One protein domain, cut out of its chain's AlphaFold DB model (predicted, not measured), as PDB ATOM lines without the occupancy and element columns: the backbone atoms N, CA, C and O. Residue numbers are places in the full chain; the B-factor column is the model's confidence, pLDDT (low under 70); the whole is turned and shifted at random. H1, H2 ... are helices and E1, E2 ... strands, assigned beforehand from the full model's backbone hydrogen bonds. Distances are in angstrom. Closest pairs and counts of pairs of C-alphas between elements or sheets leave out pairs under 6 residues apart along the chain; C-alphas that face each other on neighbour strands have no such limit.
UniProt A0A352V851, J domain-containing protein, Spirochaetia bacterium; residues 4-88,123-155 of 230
ATOM      1  N   ASP A   4       3.054  46.587 -58.159       87.56
ATOM      2  CA  ASP A   4       4.396  46.502 -58.719       87.56
ATOM      3  C   ASP A   4       4.342  46.359 -60.249       87.56
ATOM      4  O   ASP A   4       3.442  45.695 -60.772       87.56
ATOM      5  N   LEU A   5       5.312  46.931 -60.970       88.56
ATOM      6  CA  LEU A   5       5.358  46.858 -62.436       88.56
ATOM      7  C   LEU A   5       5.361  45.401 -62.910       88.56
ATOM      8  O   LEU A   5       4.638  45.058 -63.841       88.56
ATOM      9  N   LYS A   6       6.099  44.516 -62.228       90.94
ATOM     10  CA  LYS A   6       6.161  43.081 -62.564       90.94
ATOM     11  C   LYS A   6       4.818  42.377 -62.421       90.94
ATOM     12  O   LYS A   6       4.525  41.451 -63.170       90.94
ATOM     13  N   HIS A   7       3.993  42.811 -61.471       93.25
ATOM     14  CA  HIS A   7       2.639  42.294 -61.332       93.25
ATOM     15  C   HIS A   7       1.741  42.775 -62.479       93.25
ATOM     16  O   HIS A   7       1.067  41.961 -63.109       93.25
ATOM     17  N   LEU A   8       1.777  44.076 -62.791       93.69
ATOM     18  CA  LEU A   8       0.966  44.676 -63.861       93.69
ATOM     19  C   LEU A   8       1.381  44.221 -65.269       93.69
ATOM     20  O   LEU A   8       0.569  44.234 -66.183       93.69
ATOM     21  N   THR A   9       2.622  43.769 -65.430       95.12
ATOM     22  CA  THR A   9       3.171  43.224 -66.685       95.12
ATOM     23  C   THR A   9       3.304  41.703 -66.656       95.12
ATOM     24  O   THR A   9       4.092  41.113 -67.395       95.12
ATOM     25  N   SER A  10       2.546  41.039 -65.779       96.12
ATOM     26  CA  SER A  10       2.567  39.583 -65.692       96.12
ATOM     27  C   SER A  10       2.123  38.938 -67.007       96.12
ATOM     28  O   SER A  10       1.400  39.525 -67.814       96.12
ATOM     29  N   LYS A  11       2.524  37.678 -67.204       96.12
ATOM     30  CA  LYS A  11       2.172  36.914 -68.405       96.12
ATOM     31  C   LYS A  11       0.661  36.882 -68.667       96.12
ATOM     32  O   LYS A  11       0.255  36.974 -69.815       96.12
ATOM     33  N   GLU A  12      -0.156  36.800 -67.617       96.81
ATOM     34  CA  GLU A  12      -1.616  36.832 -67.746       96.81
ATOM     35  C   GLU A  12      -2.099  38.118 -68.435       96.81
ATOM     36  O   GLU A  12      -2.900  38.056 -69.366       96.81
ATOM     37  N   PHE A  13      -1.586  39.280 -68.019       97.50
ATOM     38  CA  PHE A  13      -1.964  40.562 -68.615       97.50
ATOM     39  C   PHE A  13      -1.417  40.732 -70.032       97.50
ATOM     40  O   PHE A  13      -2.124  41.259 -70.890       97.50
ATOM     41  N   ILE A  14      -0.210  40.224 -70.309       97.69
ATOM     42  CA  ILE A  14       0.350  40.195 -71.668       97.69
ATOM     43  C   ILE A  14      -0.534  39.350 -72.593       97.69
ATOM     44  O   ILE A  14      -0.878  39.801 -73.686       97.69
ATOM     45  N   ASP A  15      -0.944  38.159 -72.151       97.94
ATOM     46  CA  ASP A  15      -1.795  37.256 -72.932       97.94
ATOM     47  C   ASP A  15      -3.198  37.868 -73.149       97.94
ATOM     48  O   ASP A  15      -3.732  37.814 -74.262       97.94
ATOM     49  N   LYS A  16      -3.778  38.531 -72.130       98.19
ATOM     50  CA  LYS A  16      -5.028  39.307 -72.272       98.19
ATOM     51  C   LYS A  16      -4.881  40.436 -73.296       98.19
ATOM     52  O   LYS A  16      -5.763  40.605 -74.139       98.19
ATOM     53  N   LEU A  17      -3.785  41.194 -73.247       98.38
ATOM     54  CA  LEU A  17      -3.530  42.295 -74.177       98.38
ATOM     55  C   LEU A  17      -3.339  41.793 -75.613       98.38
ATOM     56  O   LEU A  17      -3.926  42.358 -76.533       98.38
ATOM     57  N   ASP A  18      -2.573  40.723 -75.819       98.31
ATOM     58  CA  ASP A  18      -2.393  40.096 -77.134       98.31
ATOM     59  C   ASP A  18      -3.732  39.616 -77.717       98.31
ATOM     60  O   ASP A  18      -4.040  39.886 -78.882       98.31
ATOM     61  N   GLY A  19      -4.568  38.968 -76.898       97.94
ATOM     62  CA  GLY A  19      -5.926  38.575 -77.278       97.94
ATOM     63  C   GLY A  19      -6.805  39.774 -77.645       97.94
ATOM     64  O   GLY A  19      -7.456  39.764 -78.693       97.94
ATOM     65  N   PHE A  20      -6.771  40.834 -76.830       98.00
ATOM     66  CA  PHE A  20      -7.495  42.076 -77.095       98.00
ATOM     67  C   PHE A  20      -7.075  42.690 -78.433       98.00
ATOM     68  O   PHE A  20      -7.941  42.918 -79.276       98.00
ATOM     69  N   ILE A  21      -5.773  42.883 -78.671       97.81
ATOM     70  CA  ILE A  21      -5.232  43.474 -79.907       97.81
ATOM     71  C   ILE A  21      -5.671  42.672 -81.133       97.81
ATOM     72  O   ILE A  21      -6.159  43.249 -82.100       97.81
ATOM     73  N   LYS A  22      -5.537  41.341 -81.095       96.69
ATOM     74  CA  LYS A  22      -5.916  40.459 -82.213       96.69
ATOM     75  C   LYS A  22      -7.412  40.469 -82.516       96.69
ATOM     76  O   LYS A  22      -7.791  40.145 -83.637       96.69
ATOM     77  N   SER A  23      -8.247  40.805 -81.533       96.44
ATOM     78  CA  SER A  23      -9.696  40.930 -81.717       96.44
ATOM     79  C   SER A  23     -10.131  42.275 -82.308       96.44
ATOM     80  O   SER A  23     -11.293  42.411 -82.685       96.44
ATOM     81  N   GLN A  24      -9.232  43.263 -82.403       94.06
ATOM     82  CA  GLN A  24      -9.566  44.572 -82.961       94.06
ATOM     83  C   GLN A  24      -9.498  44.551 -84.493       94.06
ATOM     84  O   GLN A  24      -8.477  44.207 -85.083       94.06
ATOM     85  N   ASP A  25     -10.573  44.994 -85.136       90.81
ATOM     86  CA  ASP A  25     -10.661  45.222 -86.584       90.81
ATOM     87  C   ASP A  25     -10.318  46.670 -86.985       90.81
ATOM     88  O   ASP A  25     -10.226  47.000 -88.169       90.81
ATOM     89  N   ARG A  26     -10.115  47.541 -85.994       88.12
ATOM     90  CA  ARG A  26      -9.853  48.975 -86.141       88.12
ATOM     91  C   ARG A  26      -8.901  49.480 -85.054       88.12
ATOM     92  O   ARG A  26      -8.727  48.796 -84.043       88.12
ATOM     93  N   PRO A  27      -8.298  50.674 -85.216       90.31
ATOM     94  CA  PRO A  27      -7.475  51.267 -84.171       90.31
ATOM     95  C   PRO A  27      -8.228  51.396 -82.849       90.31
ATOM     96  O   PRO A  27      -9.413  51.741 -82.831       90.31
ATOM     97  N   PHE A  28      -7.528  51.139 -81.750       90.31
ATOM     98  CA  PHE A  28      -8.077  51.189 -80.404       90.31
ATOM     99  C   PHE A  28      -7.415  52.278 -79.559       90.31
ATOM    100  O   PHE A  28      -6.255  52.656 -79.749       90.31
ATOM    101  N   TYR A  29      -8.191  52.753 -78.589       88.31
ATOM    102  CA  TYR A  29      -7.753  53.687 -77.565       88.31
ATOM    103  C   TYR A  29      -7.111  52.942 -76.397       88.31
ATOM    104  O   TYR A  29      -7.536  51.841 -76.034       88.31
ATOM    105  N   GLU A  30      -6.143  53.586 -75.756       89.69
ATOM    106  CA  GLU A  30      -5.515  53.114 -74.526       89.69
ATOM    107  C   GLU A  30      -6.554  52.803 -73.445       89.69
ATOM    108  O   GLU A  30      -6.509  51.740 -72.836       89.69
ATOM    109  N   SER A  31      -7.543  53.681 -73.256       88.38
ATOM    110  CA  SER A  31      -8.605  53.499 -72.263       88.38
ATOM    111  C   SER A  31      -9.376  52.189 -72.457       88.38
ATOM    112  O   SER A  31      -9.697  51.514 -71.479       88.38
ATOM    113  N   SER A  32      -9.632  51.789 -73.705       90.62
ATOM    114  CA  SER A  32     -10.280  50.514 -74.028       90.62
ATOM    115  C   SER A  32      -9.386  49.323 -73.687       90.62
ATOM    116  O   SER A  32      -9.863  48.352 -73.098       90.62
ATOM    117  N   ALA A  33      -8.091  49.410 -74.000       94.75
ATOM    118  CA  ALA A  33      -7.125  48.373 -73.649       94.75
ATOM    119  C   ALA A  33      -6.979  48.238 -72.124       94.75
ATOM    120  O   ALA A  33      -7.036  47.129 -71.603       94.75
ATOM    121  N   LEU A  34      -6.891  49.351 -71.390       93.94
ATOM    122  CA  LEU A  34      -6.817  49.362 -69.926       93.94
ATOM    123  C   LEU A  34      -8.028  48.687 -69.276       93.94
ATOM    124  O   LEU A  34      -7.857  47.840 -68.401       93.94
ATOM    125  N   LYS A  35      -9.244  49.022 -69.730       93.38
ATOM    126  CA  LYS A  35     -10.480  48.381 -69.255       93.38
ATOM    127  C   LYS A  35     -10.476  46.878 -69.520       93.38
ATOM    128  O   LYS A  35     -10.846  46.113 -68.639       93.38
ATOM    129  N   SER A  36     -10.039  46.459 -70.709       94.44
ATOM    130  CA  SER A  36     -10.041  45.046 -71.100       94.44
ATOM    131  C   SER A  36      -8.957  44.214 -70.414       94.44
ATOM    132  O   SER A  36      -9.176  43.033 -70.170       94.44
ATOM    133  N   VAL A  37      -7.774  44.779 -70.172       96.12
ATOM    134  CA  VAL A  37      -6.629  44.034 -69.624       96.12
ATOM    135  C   VAL A  37      -6.729  43.923 -68.108       96.12
ATOM    136  O   VAL A  37      -6.528  42.839 -67.561       96.12
ATOM    137  N   TYR A  38      -7.069  45.024 -67.436       94.50
ATOM    138  CA  TYR A  38      -7.081  45.121 -65.974       94.50
ATOM    139  C   TYR A  38      -8.490  45.072 -65.369       94.50
ATOM    140  O   TYR A  38      -8.655  45.365 -64.186       94.50
ATOM    141  N   ASP A  39      -9.505  44.735 -66.170       91.94
ATOM    142  CA  ASP A  39     -10.901  44.604 -65.735       91.94
ATOM    143  C   ASP A  39     -11.439  45.876 -65.032       91.94
ATOM    144  O   ASP A  39     -12.252  45.830 -64.101       91.94
ATOM    145  N   LEU A  40     -10.974  47.051 -65.477       88.88
ATOM    146  CA  LEU A  40     -11.355  48.345 -64.906       88.88
ATOM    147  C   LEU A  40     -12.757  48.749 -65.373       88.88
ATOM    148  O   LEU A  40     -13.054  48.742 -66.567       88.88
ATOM    149  N   LYS A  41     -13.604  49.195 -64.436       84.94
ATOM    150  CA  LYS A  41     -14.944  49.720 -64.757       84.94
ATOM    151  C   LYS A  41     -14.850  51.040 -65.521       84.94
ATOM    152  O   LYS A  41     -15.293  51.133 -66.665       84.94
ATOM    153  N   ASN A  42     -14.215  52.037 -64.905       79.88
ATOM    154  CA  ASN A  42     -13.909  53.310 -65.540       79.88
ATOM    155  C   ASN A  42     -12.475  53.715 -65.241       79.88
ATOM    156  O   ASN A  42     -12.016  53.673 -64.105       79.88
ATOM    157  N   VAL A  43     -11.794  54.163 -66.287       80.69
ATOM    158  CA  VAL A  43     -10.442  54.716 -66.197       80.69
ATOM    159  C   VAL A  43     -10.457  56.070 -65.472       80.69
ATOM    160  O   VAL A  43      -9.479  56.438 -64.837       80.69
ATOM    161  N   SER A  44     -11.595  56.773 -65.509       75.56
ATOM    162  CA  SER A  44     -11.801  58.065 -64.853       75.56
ATOM    163  C   SER A  44     -11.835  58.016 -63.330       75.56
ATOM    164  O   SER A  44     -11.672  59.051 -62.694       75.56
ATOM    165  N   ASP A  45     -12.074  56.839 -62.755       82.00
ATOM    166  CA  ASP A  45     -12.224  56.678 -61.306       82.00
ATOM    167  C   ASP A  45     -10.862  56.496 -60.612       82.00
ATOM    168  O   ASP A  45     -10.788  56.451 -59.385       82.00
ATOM    169  N   LEU A  46      -9.785  56.373 -61.394       83.62
ATOM    170  CA  LEU A  46      -8.425  56.178 -60.907       83.62
ATOM    171  C   LEU A  46      -7.786  57.496 -60.474       83.62
ATOM    172  O   LEU A  46      -7.938  58.530 -61.130       83.62
ATOM    173  N   LEU A  47      -6.979  57.435 -59.416       84.12
ATOM    174  CA  LEU A  47      -6.094  58.542 -59.066       84.12
ATOM    175  C   LEU A  47      -5.035  58.742 -60.169       84.12
ATOM    176  O   LEU A  47      -4.627  57.765 -60.808       84.12
ATOM    177  N   PRO A  48      -4.508  59.968 -60.364       79.50
ATOM    178  CA  PRO A  48      -3.499  60.249 -61.389       79.50
ATOM    179  C   PRO A  48      -2.302  59.289 -61.357       79.50
ATOM    180  O   PRO A  48      -1.869  58.778 -62.388       79.50
ATOM    181  N   ILE A  49      -1.812  58.972 -60.155       81.00
ATOM    182  CA  ILE A  49      -0.696  58.041 -59.962       81.00
ATOM    183  C   ILE A  49      -1.043  56.591 -60.329       81.00
ATOM    184  O   ILE A  49      -0.182  55.844 -60.789       81.00
ATOM    185  N   GLU A  50      -2.291  56.164 -60.135       86.62
ATOM    186  CA  GLU A  50      -2.733  54.811 -60.485       86.62
ATOM    187  C   GLU A  50      -2.835  54.666 -61.995       86.62
ATOM    188  O   GLU A  50      -2.301  53.715 -62.566       86.62
ATOM    189  N   LEU A  51      -3.460  55.637 -62.656       84.81
ATOM    190  CA  LEU A  51      -3.583  55.613 -64.104       84.81
ATOM    191  C   LEU A  51      -2.222  55.790 -64.793       84.81
ATOM    192  O   LEU A  51      -1.969  55.073 -65.755       84.81
ATOM    193  N   TYR A  52      -1.296  56.601 -64.267       84.12
ATOM    194  CA  TYR A  52       0.091  56.606 -64.759       84.12
ATOM    195  C   TYR A  52       0.718  55.205 -64.726       84.12
ATOM    196  O   TYR A  52       1.338  54.780 -65.698       84.12
ATOM    197  N   ARG A  53       0.541  54.454 -63.634       88.44
ATOM    198  CA  ARG A  53       1.109  53.102 -63.515       88.44
ATOM    199  C   ARG A  53       0.498  52.121 -64.498       88.44
ATOM    200  O   ARG A  53       1.229  51.355 -65.119       88.44
ATOM    201  N   TYR A  54      -0.823  52.154 -64.651       92.38
ATOM    202  CA  TYR A  54      -1.515  51.322 -65.630       92.38
ATOM    203  C   TYR A  54      -1.115  51.676 -67.062       92.38
ATOM    204  O   TYR A  54      -0.838  50.770 -67.847       92.38
ATOM    205  N   HIS A  55      -1.024  52.969 -67.379       89.75
ATOM    206  CA  HIS A  55      -0.509  53.485 -68.645       89.75
ATOM    207  C   HIS A  55       0.905  52.963 -68.911       89.75
ATOM    208  O   HIS A  55       1.160  52.348 -69.945       89.75
ATOM    209  N   PHE A  56       1.815  53.143 -67.951       89.00
ATOM    210  CA  PHE A  56       3.202  52.719 -68.085       89.00
ATOM    211  C   PHE A  56       3.295  51.215 -68.331       89.00
ATOM    212  O   PHE A  56       3.897  50.792 -69.313       89.00
ATOM    213  N   ALA A  57       2.630  50.411 -67.498       94.25
ATOM    214  CA  ALA A  57       2.612  48.962 -67.646       94.25
ATOM    215  C   ALA A  57       2.010  48.523 -68.992       94.25
ATOM    216  O   ALA A  57       2.561  47.644 -69.655       94.25
ATOM    217  N   LEU A  58       0.916  49.154 -69.435       95.44
ATOM    218  CA  LEU A  58       0.310  48.878 -70.737       95.44
ATOM    219  C   LEU A  58       1.285  49.169 -71.884       95.44
ATOM    220  O   LEU A  58       1.449  48.325 -72.761       95.44
ATOM    221  N   PHE A  59       1.953  50.321 -71.881       91.06
ATOM    222  CA  PHE A  59       2.905  50.683 -72.932       91.06
ATOM    223  C   PHE A  59       4.153  49.798 -72.915       91.06
ATOM    224  O   PHE A  59       4.599  49.373 -73.981       91.06
ATOM    225  N   THR A  60       4.658  49.416 -71.738       92.69
ATOM    226  CA  THR A  60       5.711  48.398 -71.617       92.69
ATOM    227  C   THR A  60       5.297  47.106 -72.330       92.69
ATOM    228  O   THR A  60       6.052  46.599 -73.163       92.69
ATOM    229  N   MET A  61       4.083  46.601 -72.078       97.00
ATOM    230  CA  MET A  61       3.580  45.392 -72.744       97.00
ATOM    231  C   MET A  61       3.353  45.592 -74.249       97.00
ATOM    232  O   MET A  61       3.683  44.707 -75.036       97.00
ATOM    233  N   LEU A  62       2.836  46.748 -74.683       96.25
ATOM    234  CA  LEU A  62       2.647  47.059 -76.106       96.25
ATOM    235  C   LEU A  62       3.974  47.020 -76.870       96.25
ATOM    236  O   LEU A  62       4.036  46.427 -77.947       96.25
ATOM    237  N   TYR A  63       5.050  47.581 -76.315       92.31
ATOM    238  CA  TYR A  63       6.371  47.533 -76.949       92.31
ATOM    239  C   TYR A  63       6.987  46.125 -76.948       92.31
ATOM    240  O   TYR A  63       7.590  45.732 -77.949       92.31
ATOM    241  N   GLN A  64       6.761  45.324 -75.901       93.62
ATOM    242  CA  GLN A  64       7.149  43.904 -75.891       93.62
ATOM    243  C   GLN A  64       6.404  43.097 -76.970       93.62
ATOM    244  O   GLN A  64       6.991  42.275 -77.684       93.62
ATOM    245  N   LEU A  65       5.100  43.343 -77.125       96.69
ATOM    246  CA  LEU A  65       4.288  42.713 -78.164       96.69
ATOM    247  C   LEU A  65       4.671  43.205 -79.560       96.69
ATOM    248  O   LEU A  65       4.671  42.408 -80.493       96.69
ATOM    249  N   GLN A  66       5.072  44.467 -79.718       94.50
ATOM    250  CA  GLN A  66       5.578  44.994 -80.986       94.50
ATOM    251  C   GLN A  66       6.787  44.188 -81.488       94.50
ATOM    252  O   GLN A  66       6.815  43.806 -82.658       94.50
ATOM    253  N   ASP A  67       7.732  43.839 -80.608       90.62
ATOM    254  CA  ASP A  67       8.880  42.983 -80.957       90.62
ATOM    255  C   ASP A  67       8.449  41.558 -81.339       90.62
ATOM    256  O   ASP A  67       9.011  40.929 -82.243       90.62
ATOM    257  N   THR A  68       7.416  41.044 -80.670       95.19
ATOM    258  CA  THR A  68       6.818  39.737 -80.970       95.19
ATOM    259  C   THR A  68       6.126  39.727 -82.335       95.19
ATOM    260  O   THR A  68       6.332  38.805 -83.127       95.19
ATOM    261  N   TYR A  69       5.343  40.758 -82.648       96.88
ATOM    262  CA  TYR A  69       4.638  40.907 -83.919       96.88
ATOM    263  C   TYR A  69       5.577  41.194 -85.086       96.88
ATOM    264  O   TYR A  69       5.359  40.662 -86.178       96.88
ATOM    265  N   TYR A  70       6.668  41.924 -84.853       92.12
ATOM    266  CA  TYR A  70       7.696  42.157 -85.864       92.12
ATOM    267  C   TYR A  70       8.246  40.837 -86.427       92.12
ATOM    268  O   TYR A  70       8.313  40.649 -87.644       92.12
ATOM    269  N   LYS A  71       8.524  39.855 -85.555       93.81
ATOM    270  CA  LYS A  71       8.962  38.498 -85.951       93.81
ATOM    271  C   LYS A  71       7.920  37.746 -86.787       93.81
ATOM    272  O   LYS A  71       8.271  36.841 -87.536       93.81
ATOM    273  N   GLN A  72       6.651  38.130 -86.682       95.19
ATOM    274  CA  GLN A  72       5.521  37.561 -87.423       95.19
ATOM    275  C   GLN A  72       5.184  38.359 -88.693       95.19
ATOM    276  O   GLN A  72       4.130  38.132 -89.285       95.19
ATOM    277  N   LYS A  73       6.049  39.294 -89.118       93.75
ATOM    278  CA  LYS A  73       5.811  40.221 -90.242       93.75
ATOM    279  C   LYS A  73       4.575  41.114 -90.054       93.75
ATOM    280  O   LYS A  73       3.959  41.548 -91.028       93.75
ATOM    281  N   LYS A  74       4.243  41.437 -88.805       95.62
ATOM    282  CA  LYS A  74       3.179  42.375 -88.446       95.62
ATOM    283  C   LYS A  74       3.758  43.641 -87.829       95.62
ATOM    284  O   LYS A  74       4.771  43.596 -87.134       95.62
ATOM    285  N   TYR A  75       3.083  44.753 -88.064       95.06
ATOM    286  CA  TYR A  75       3.378  46.050 -87.486       95.06
ATOM    287  C   TYR A  75       2.320  46.407 -86.449       95.06
ATOM    288  O   TYR A  75       1.131  46.470 -86.761       95.06
ATOM    289  N   LEU A  76       2.767  46.649 -85.220       95.38
ATOM    290  CA  LEU A  76       1.947  47.241 -84.173       95.38
ATOM    291  C   LEU A  76       2.306  48.721 -84.061       95.38
ATOM    292  O   LEU A  76       3.390  49.064 -83.577       95.38
ATOM    293  N   HIS A  77       1.395  49.588 -84.493       92.75
ATOM    294  CA  HIS A  77       1.474  51.009 -84.190       92.75
ATOM    295  C   HIS A  77       1.095  51.213 -82.721       92.75
ATOM    296  O   HIS A  77       0.019  50.781 -82.307       92.75
ATOM    297  N   VAL A  78       1.973  51.844 -81.941       89.56
ATOM    298  CA  VAL A  78       1.760  52.113 -80.512       89.56
ATOM    299  C   VAL A  78       1.486  53.600 -80.341       89.56
ATOM    300  O   VAL A  78       2.363  54.430 -80.557       89.56
ATOM    301  N   HIS A  79       0.248  53.925 -79.983       86.69
ATOM    302  CA  HIS A  79      -0.216  55.288 -79.756       86.69
ATOM    303  C   HIS A  79      -1.454  55.285 -78.848       86.69
ATOM    304  O   HIS A  79      -2.368  54.481 -79.047       86.69
ATOM    305  N   PHE A  80      -1.542  56.210 -77.893       79.75
ATOM    306  CA  PHE A  80      -2.620  56.234 -76.890       79.75
ATOM    307  C   PHE A  80      -4.033  56.379 -77.493       79.75
ATOM    308  O   PHE A  80      -5.005  55.892 -76.925       79.75
ATOM    309  N   MET A  81      -4.175  57.003 -78.670       77.88
ATOM    310  CA  MET A  81      -5.483  57.123 -79.349       77.88
ATOM    311  C   MET A  81      -5.764  56.072 -80.421       77.88
ATOM    312  O   MET A  81      -6.911  55.916 -80.823       77.88
ATOM    313  N   ARG A  82      -4.722  55.490 -81.016       84.25
ATOM    314  CA  ARG A  82      -4.838  54.842 -82.334       84.25
ATOM    315  C   ARG A  82      -3.919  53.642 -82.467       84.25
ATOM    316  O   ARG A  82      -3.420  53.375 -83.555       84.25
ATOM    317  N   SER A  83      -3.681  52.928 -81.373       91.25
ATOM    318  CA  SER A  83      -2.885  51.709 -81.458       91.25
ATOM    319  C   SER A  83      -3.584  50.714 -82.384       91.25
ATOM    320  O   SER A  83      -4.806  50.574 -82.334       91.25
ATOM    321  N   PHE A  84      -2.838  50.065 -83.273       93.50
ATOM    322  CA  PHE A  84      -3.425  49.163 -84.262       93.50
ATOM    323  C   PHE A  84      -2.413  48.142 -84.772       93.50
ATOM    324  O   PHE A  84      -1.243  48.467 -84.977       93.50
ATOM    325  N   LEU A  85      -2.881  46.910 -84.990       95.81
ATOM    326  CA  LEU A  85      -2.088  45.818 -85.542       95.81
ATOM    327  C   LEU A  85      -2.431  45.626 -87.019       95.81
ATOM    328  O   LEU A  85      -3.573  45.357 -87.371       95.81
ATOM    329  N   THR A  86      -1.421  45.699 -87.877       94.88
ATOM    330  CA  THR A  86      -1.559  45.489 -89.321       94.88
ATOM    331  C   THR A  86      -0.408  44.635 -89.855       94.88
ATOM    332  O   THR A  86       0.572  44.378 -89.154       94.88
ATOM    333  N   ASN A  87      -0.513  44.147 -91.087       95.12
ATOM    334  CA  ASN A  87       0.587  43.440 -91.739       95.12
ATOM    335  C   ASN A  87       1.577  44.454 -92.311       95.12
ATOM    336  O   ASN A  87       1.164  45.490 -92.831       95.12
ATOM    337  N   TYR A  88       2.875  44.150 -92.255       94.31
ATOM    338  CA  TYR A  88       3.820  44.922 -93.056       94.31
ATOM    339  C   TYR A  88       3.501  44.765 -94.550       94.31
ATOM    340  O   TYR A  88       3.036  43.695 -94.958       94.31
ATOM    341  N   ASN A 123      14.481  63.363 -93.487       53.81
ATOM    342  CA  ASN A 123      15.489  63.317 -92.425       53.81
ATOM    343  C   ASN A 123      15.118  62.392 -91.234       53.81
ATOM    344  O   ASN A 123      14.026  62.516 -90.675       53.81
ATOM    345  N   ASP A 124      16.072  61.555 -90.802       55.75
ATOM    346  CA  ASP A 124      15.993  60.432 -89.835       55.75
ATOM    347  C   ASP A 124      15.521  60.755 -88.391       55.75
ATOM    348  O   ASP A 124      15.464  59.870 -87.531       55.75
ATOM    349  N   ASN A 125      15.171  62.006 -88.075       48.19
ATOM    350  CA  ASN A 125      14.910  62.434 -86.691       48.19
ATOM    351  C   ASN A 125      13.711  61.713 -86.041       48.19
ATOM    352  O   ASN A 125      13.757  61.379 -84.858       48.19
ATOM    353  N   VAL A 126      12.675  61.381 -86.819       48.59
ATOM    354  CA  VAL A 126      11.453  60.722 -86.314       48.59
ATOM    355  C   VAL A 126      11.725  59.284 -85.841       48.59
ATOM    356  O   VAL A 126      11.101  58.792 -84.898       48.59
ATOM    357  N   GLN A 127      12.683  58.585 -86.456       50.47
ATOM    358  CA  GLN A 127      13.025  57.206 -86.088       50.47
ATOM    359  C   GLN A 127      13.794  57.137 -84.758       50.47
ATOM    360  O   GLN A 127      13.592  56.210 -83.962       50.47
ATOM    361  N   LEU A 128      14.629  58.144 -84.488       41.78
ATOM    362  CA  LEU A 128      15.352  58.297 -83.223       41.78
ATOM    363  C   LEU A 128      14.400  58.635 -82.064       41.78
ATOM    364  O   LEU A 128      14.505  58.033 -80.994       41.78
ATOM    365  N   GLU A 129      13.426  59.518 -82.288       41.31
ATOM    366  CA  GLU A 129      12.406  59.883 -81.290       41.31
ATOM    367  C   GLU A 129      11.500  58.698 -80.918       41.31
ATOM    368  O   GLU A 129      11.301  58.410 -79.735       41.31
ATOM    369  N   ASN A 130      11.031  57.930 -81.907       49.53
ATOM    370  CA  ASN A 130      10.236  56.719 -81.663       49.53
ATOM    371  C   ASN A 130      11.013  55.656 -80.869       49.53
ATOM    372  O   ASN A 130      10.445  54.953 -80.028       49.53
ATOM    373  N   SER A 131      12.321  55.551 -81.113       52.41
ATOM    374  CA  SER A 131      13.196  54.659 -80.350       52.41
ATOM    375  C   SER A 131      13.343  55.137 -78.903       52.41
ATOM    376  O   SER A 131      13.259  54.326 -77.982       52.41
ATOM    377  N   SER A 132      13.486  56.450 -78.684       52.59
ATOM    378  CA  SER A 132      13.565  57.057 -77.348       52.59
ATOM    379  C   SER A 132      12.328  56.754 -76.497       52.59
ATOM    380  O   SER A 132      12.463  56.329 -75.347       52.59
ATOM    381  N   LEU A 133      11.130  56.872 -77.081       61.25
ATOM    382  CA  LEU A 133       9.880  56.591 -76.371       61.25
ATOM    383  C   LEU A 133       9.771  55.117 -75.959       61.25
ATOM    384  O   LEU A 133       9.400  54.817 -74.829       61.25
ATOM    385  N   LYS A 134      10.164  54.178 -76.824       72.00
ATOM    386  CA  LYS A 134      10.200  52.751 -76.473       72.00
ATOM    387  C   LYS A 134      11.153  52.464 -75.305       72.00
ATOM    388  O   LYS A 134      10.781  51.752 -74.373       72.00
ATOM    389  N   TYR A 135      12.361  53.032 -75.326       70.12
ATOM    390  CA  TYR A 135      13.335  52.843 -74.245       70.12
ATOM    391  C   TYR A 135      12.878  53.459 -72.921       70.12
ATOM    392  O   TYR A 135      13.212  52.922 -71.863       70.12
ATOM    393  N   PHE A 136      12.063  54.519 -72.960       72.62
ATOM    394  CA  PHE A 136      11.447  55.078 -71.758       72.62
ATOM    395  C   PHE A 136      10.628  54.023 -70.993       72.62
ATOM    396  O   PHE A 136      10.833  53.871 -69.789       72.62
ATOM    397  N   TYR A 137       9.782  53.244 -71.677       78.31
ATOM    398  CA  TYR A 137       8.930  52.223 -71.044       78.31
ATOM    399  C   TYR A 137       9.645  50.906 -70.711       78.31
ATOM    400  O   TYR A 137       9.084  50.066 -70.005       78.31
ATOM    401  N   TYR A 138      10.865  50.696 -71.209       77.12
ATOM    402  CA  TYR A 138      11.705  49.551 -70.826       77.12
ATOM    403  C   TYR A 138      12.528  49.805 -69.557       77.12
ATOM    404  O   TYR A 138      13.071  48.861 -68.987       77.12
ATOM    405  N   SER A 139      12.607  51.051 -69.087       76.25
ATOM    406  CA  SER A 139      13.288  51.386 -67.839       76.25
ATOM    407  C   SER A 139      12.345  51.238 -66.644       76.25
ATOM    408  O   SER A 139      11.434  52.046 -66.461       76.25
ATOM    409  N   GLU A 140      12.594  50.244 -65.783       80.50
ATOM    410  CA  GLU A 140      11.887  50.119 -64.497       80.50
ATOM    411  C   GLU A 140      12.096  51.370 -63.621       80.50
ATOM    412  O   GLU A 140      11.207  51.770 -62.875       80.50
ATOM    413  N   GLU A 141      13.239  52.049 -63.751       71.25
ATOM    414  CA  GLU A 141      13.528  53.277 -63.010       71.25
ATOM    415  C   GLU A 141      12.516  54.388 -63.334       71.25
ATOM    416  O   GLU A 141      12.049  55.079 -62.432       71.25
ATOM    417  N   ASN A 142      12.094  54.510 -64.598       70.50
ATOM    418  CA  ASN A 142      11.087  55.494 -65.019       70.50
ATOM    419  C   ASN A 142       9.699  55.206 -64.427       70.50
ATOM    420  O   ASN A 142       8.904  56.126 -64.230       70.50
ATOM    421  N   TYR A 143       9.411  53.948 -64.092       78.19
ATOM    422  CA  TYR A 143       8.186  53.585 -63.386       78.19
ATOM    423  C   TYR A 143       8.206  54.064 -61.926       78.19
ATOM    424  O   TYR A 143       7.198  54.581 -61.440       78.19
ATOM    425  N   TYR A 144       9.341  53.924 -61.228       76.62
ATOM    426  CA  TYR A 144       9.453  54.264 -59.801       76.62
ATOM    427  C   TYR A 144       9.852  55.722 -59.521       76.62
ATOM    428  O   TYR A 144       9.500  56.246 -58.467       76.62
ATOM    429  N   ASN A 145      10.541  56.400 -60.444       66.94
ATOM    430  CA  ASN A 145      11.048  57.770 -60.265       66.94
ATOM    431  C   ASN A 145       9.982  58.874 -60.399       66.94
ATOM    432  O   ASN A 145      10.315  60.069 -60.366       66.94
ATOM    433  N   LEU A 146       8.713  58.503 -60.574       62.66
ATOM    434  CA  LEU A 146       7.634  59.451 -60.801       62.66
ATOM    435  C   LEU A 146       6.846  59.735 -59.513       62.66
ATOM    436  O   LEU A 146       6.204  58.850 -58.946       62.66
ATOM    437  N   ASP A 147       6.900  60.991 -59.060       58.88
ATOM    438  CA  ASP A 147       6.039  61.520 -58.001       58.88
ATOM    439  C   ASP A 147       4.711  62.051 -58.576       58.88
ATOM    440  O   ASP A 147       4.550  62.196 -59.788       58.88
ATOM    441  N   GLU A 148       3.737  62.329 -57.708       57.50
ATOM    442  CA  GLU A 148       2.389  62.773 -58.097       57.50
ATOM    443  C   GLU A 148       2.405  64.053 -58.954       57.50
ATOM    444  O   GLU A 148       1.674  64.148 -59.937       57.50
ATOM    445  N   LYS A 149       3.323  64.989 -58.676       57.84
ATOM    446  CA  LYS A 149       3.481  66.227 -59.458       57.84
ATOM    447  C   LYS A 149       4.040  65.970 -60.858       57.84
ATOM    448  O   LYS A 149       3.634  66.624 -61.818       57.84
ATOM    449  N   ARG A 150       4.982  65.036 -60.996       56.16
ATOM    450  CA  ARG A 150       5.530  64.613 -62.293       56.16
ATOM    451  C   ARG A 150       4.531  63.773 -63.078       56.16
ATOM    452  O   ARG A 150       4.503  63.900 -64.299       56.16
ATOM    453  N   ALA A 151       3.693  62.989 -62.396       56.84
ATOM    454  CA  ALA A 151       2.559  62.307 -63.012       56.84
ATOM    455  C   ALA A 151       1.646  63.350 -63.640       56.84
ATOM    456  O   ALA A 151       1.494  63.350 -64.854       56.84
ATOM    457  N   GLU A 152       1.147  64.309 -62.862       56.44
ATOM    458  CA  GLU A 152       0.280  65.388 -63.356       56.44
ATOM    459  C   GLU A 152       0.895  66.173 -64.532       56.44
ATOM    460  O   GLU A 152       0.202  66.490 -65.500       56.44
ATOM    461  N   ALA A 153       2.204  66.438 -64.510       52.34
ATOM    462  CA  ALA A 153       2.901  67.120 -65.603       52.34
ATOM    463  C   ALA A 153       3.014  66.273 -66.889       52.34
ATOM    464  O   ALA A 153       2.838  66.807 -67.983       52.34
ATOM    465  N   PHE A 154       3.269  64.967 -66.770       52.41
ATOM    466  CA  PHE A 154       3.267  64.016 -67.894       52.41
ATOM    467  C   PHE A 154       1.850  63.816 -68.469       52.41
ATOM    468  O   PHE A 154       1.662  63.554 -69.654       52.41
ATOM    469  N   ILE A 155       0.848  63.990 -67.611       57.00
ATOM    470  CA  ILE A 155      -0.582  63.782 -67.841       57.00
ATOM    471  C   ILE A 155      -1.230  64.949 -68.613       57.00
ATOM    472  O   ILE A 155      -1.994  64.721 -69.553       57.00
TER     473      ILE A 155
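AT A GLANCE: This is residues 4 to 88 and 123 to 155 of the 230 residues of the protein "J domain-containing protein" of Spirochaetia bacterium (UniProt A0A352V851). One long helix, H4, runs through the middle as a spine, with H1 and the crossed pair H2 and H3 on one side of it and H5 and H6 on the other; H7 packs on its first turns, and after its last turn the chain folds back as a small two-stranded hairpin, E1 and E2, beside its second half. H5 slants away from H4, and residues 123 to 129, of which 125 to 129 belong to H5, stick out as a free arm. The printed part has 118 residues with seven named helices and two named strands, in the order H1 H2 H3 H4 E1 E2 H5 H6 H7; the sheet, order E1 - E2, is antiparallel, and the class is mostly helix. The whole is compact, with a radius of gyration of the C-alphas of 14.3 A, and spans 39 by 37 by 23 A.

HOW THE PARTS SIT: H1, residues 5 to 8, touches residues 53 to 57 alone of H4, residues 48 to 71; the closest C-alphas are those of Leu 8 and Ala 57, 6.0 A apart. H4 is the hub, touching five other helices, and the helix packing is mostly crossed. H2, residues 11 to 23, meets H1 only through their link. With residues 14 to 18 alone, H2 only just touches residues 61 to 65 of H4, with 3 pairs of C-alphas within 8 A, the closest those of Ile 14 and Met 61 at 6.2 A; the two run the same way at a steep tilt of 69.9 degrees, only just short of about perpendicular. H3, residues 30 to 38, touches H2 at a steep tilt of 48 degrees, opposite ways, with the C-alphas of Lys 16 and Val 37 closest at 5.6 A. H3 also touches residues 54 to 58 alone of H4, about perpendicular at 90 degrees, with the C-alphas of Leu 34 and Tyr 54 closest at 7.1 A. E1, residues 74 to 77, and E2, residues 84 to 87, form an antiparallel hairpin, their directions at 153 degrees; N 75 and O 86, 2.8 A apart, and N 84 and O 77, 3.1 A apart, are within hydrogen-bond range. The closest C-alphas of H4 and E1 are those of Gln 66 and Leu 76, at 5.3 A. H4 and E2 are near each other, with 5 pairs of C-alphas within 10 A. H5, residues 125 to 138, touches residues 56 to 63 alone of H4 with its residues 134 to 138 alone, opposite ways at a steep tilt of 65 degrees; the C-alphas of Thr 60 and Tyr 137 are closest, at 5.0 A. H6, residues 140 to 144, is close to H4 but not clearly touching, with the C-alphas of Phe 56 and Tyr 143 closest at 6.9 A. H7, residues 148 to 155, touches residues 48 to 52 alone of H4, the same way at a steep tilt of 50 degrees, with the C-alphas of Ile 49 and Glu 148 closest at 5.9 A. H6 and H7 are apart. Each O i to N i+4 pair is within hydrogen-bond range in H2, H3, H6 and H7, against 19 of 20 in H4 and 9 of 10 in H5; H1 is too short for such a pair.

IN THESE COORDINATES: H1 begins at C-alpha 5, (5.358, 46.858, -62.436). From first to last C-alpha, H2 measures 18.3 A, H3 11.8 A and H5 20.7 A. H4 measures 35.1 A, from C-alpha 48 at (-3.499, 60.249, -61.389) to C-alpha 71 at (8.962, 38.498, -85.951). E1 measures 9.8 A and E2 10.2 A. H7 ends at C-alpha 155, (-0.582, 63.782, -67.841).

THE WHOLE: The two C-alphas farthest apart, those of Lys 41 and Asn 123, are 43.3 A apart. Residues 89 to 122 are not printed, and C-alphas 88 and 123 are 21.8 A apart across this cut. Of the links that are printed whole, none is long. The mean pLDDT of the printed part is 83.0; residues 123 to 133 and 145 to 155 are under 70.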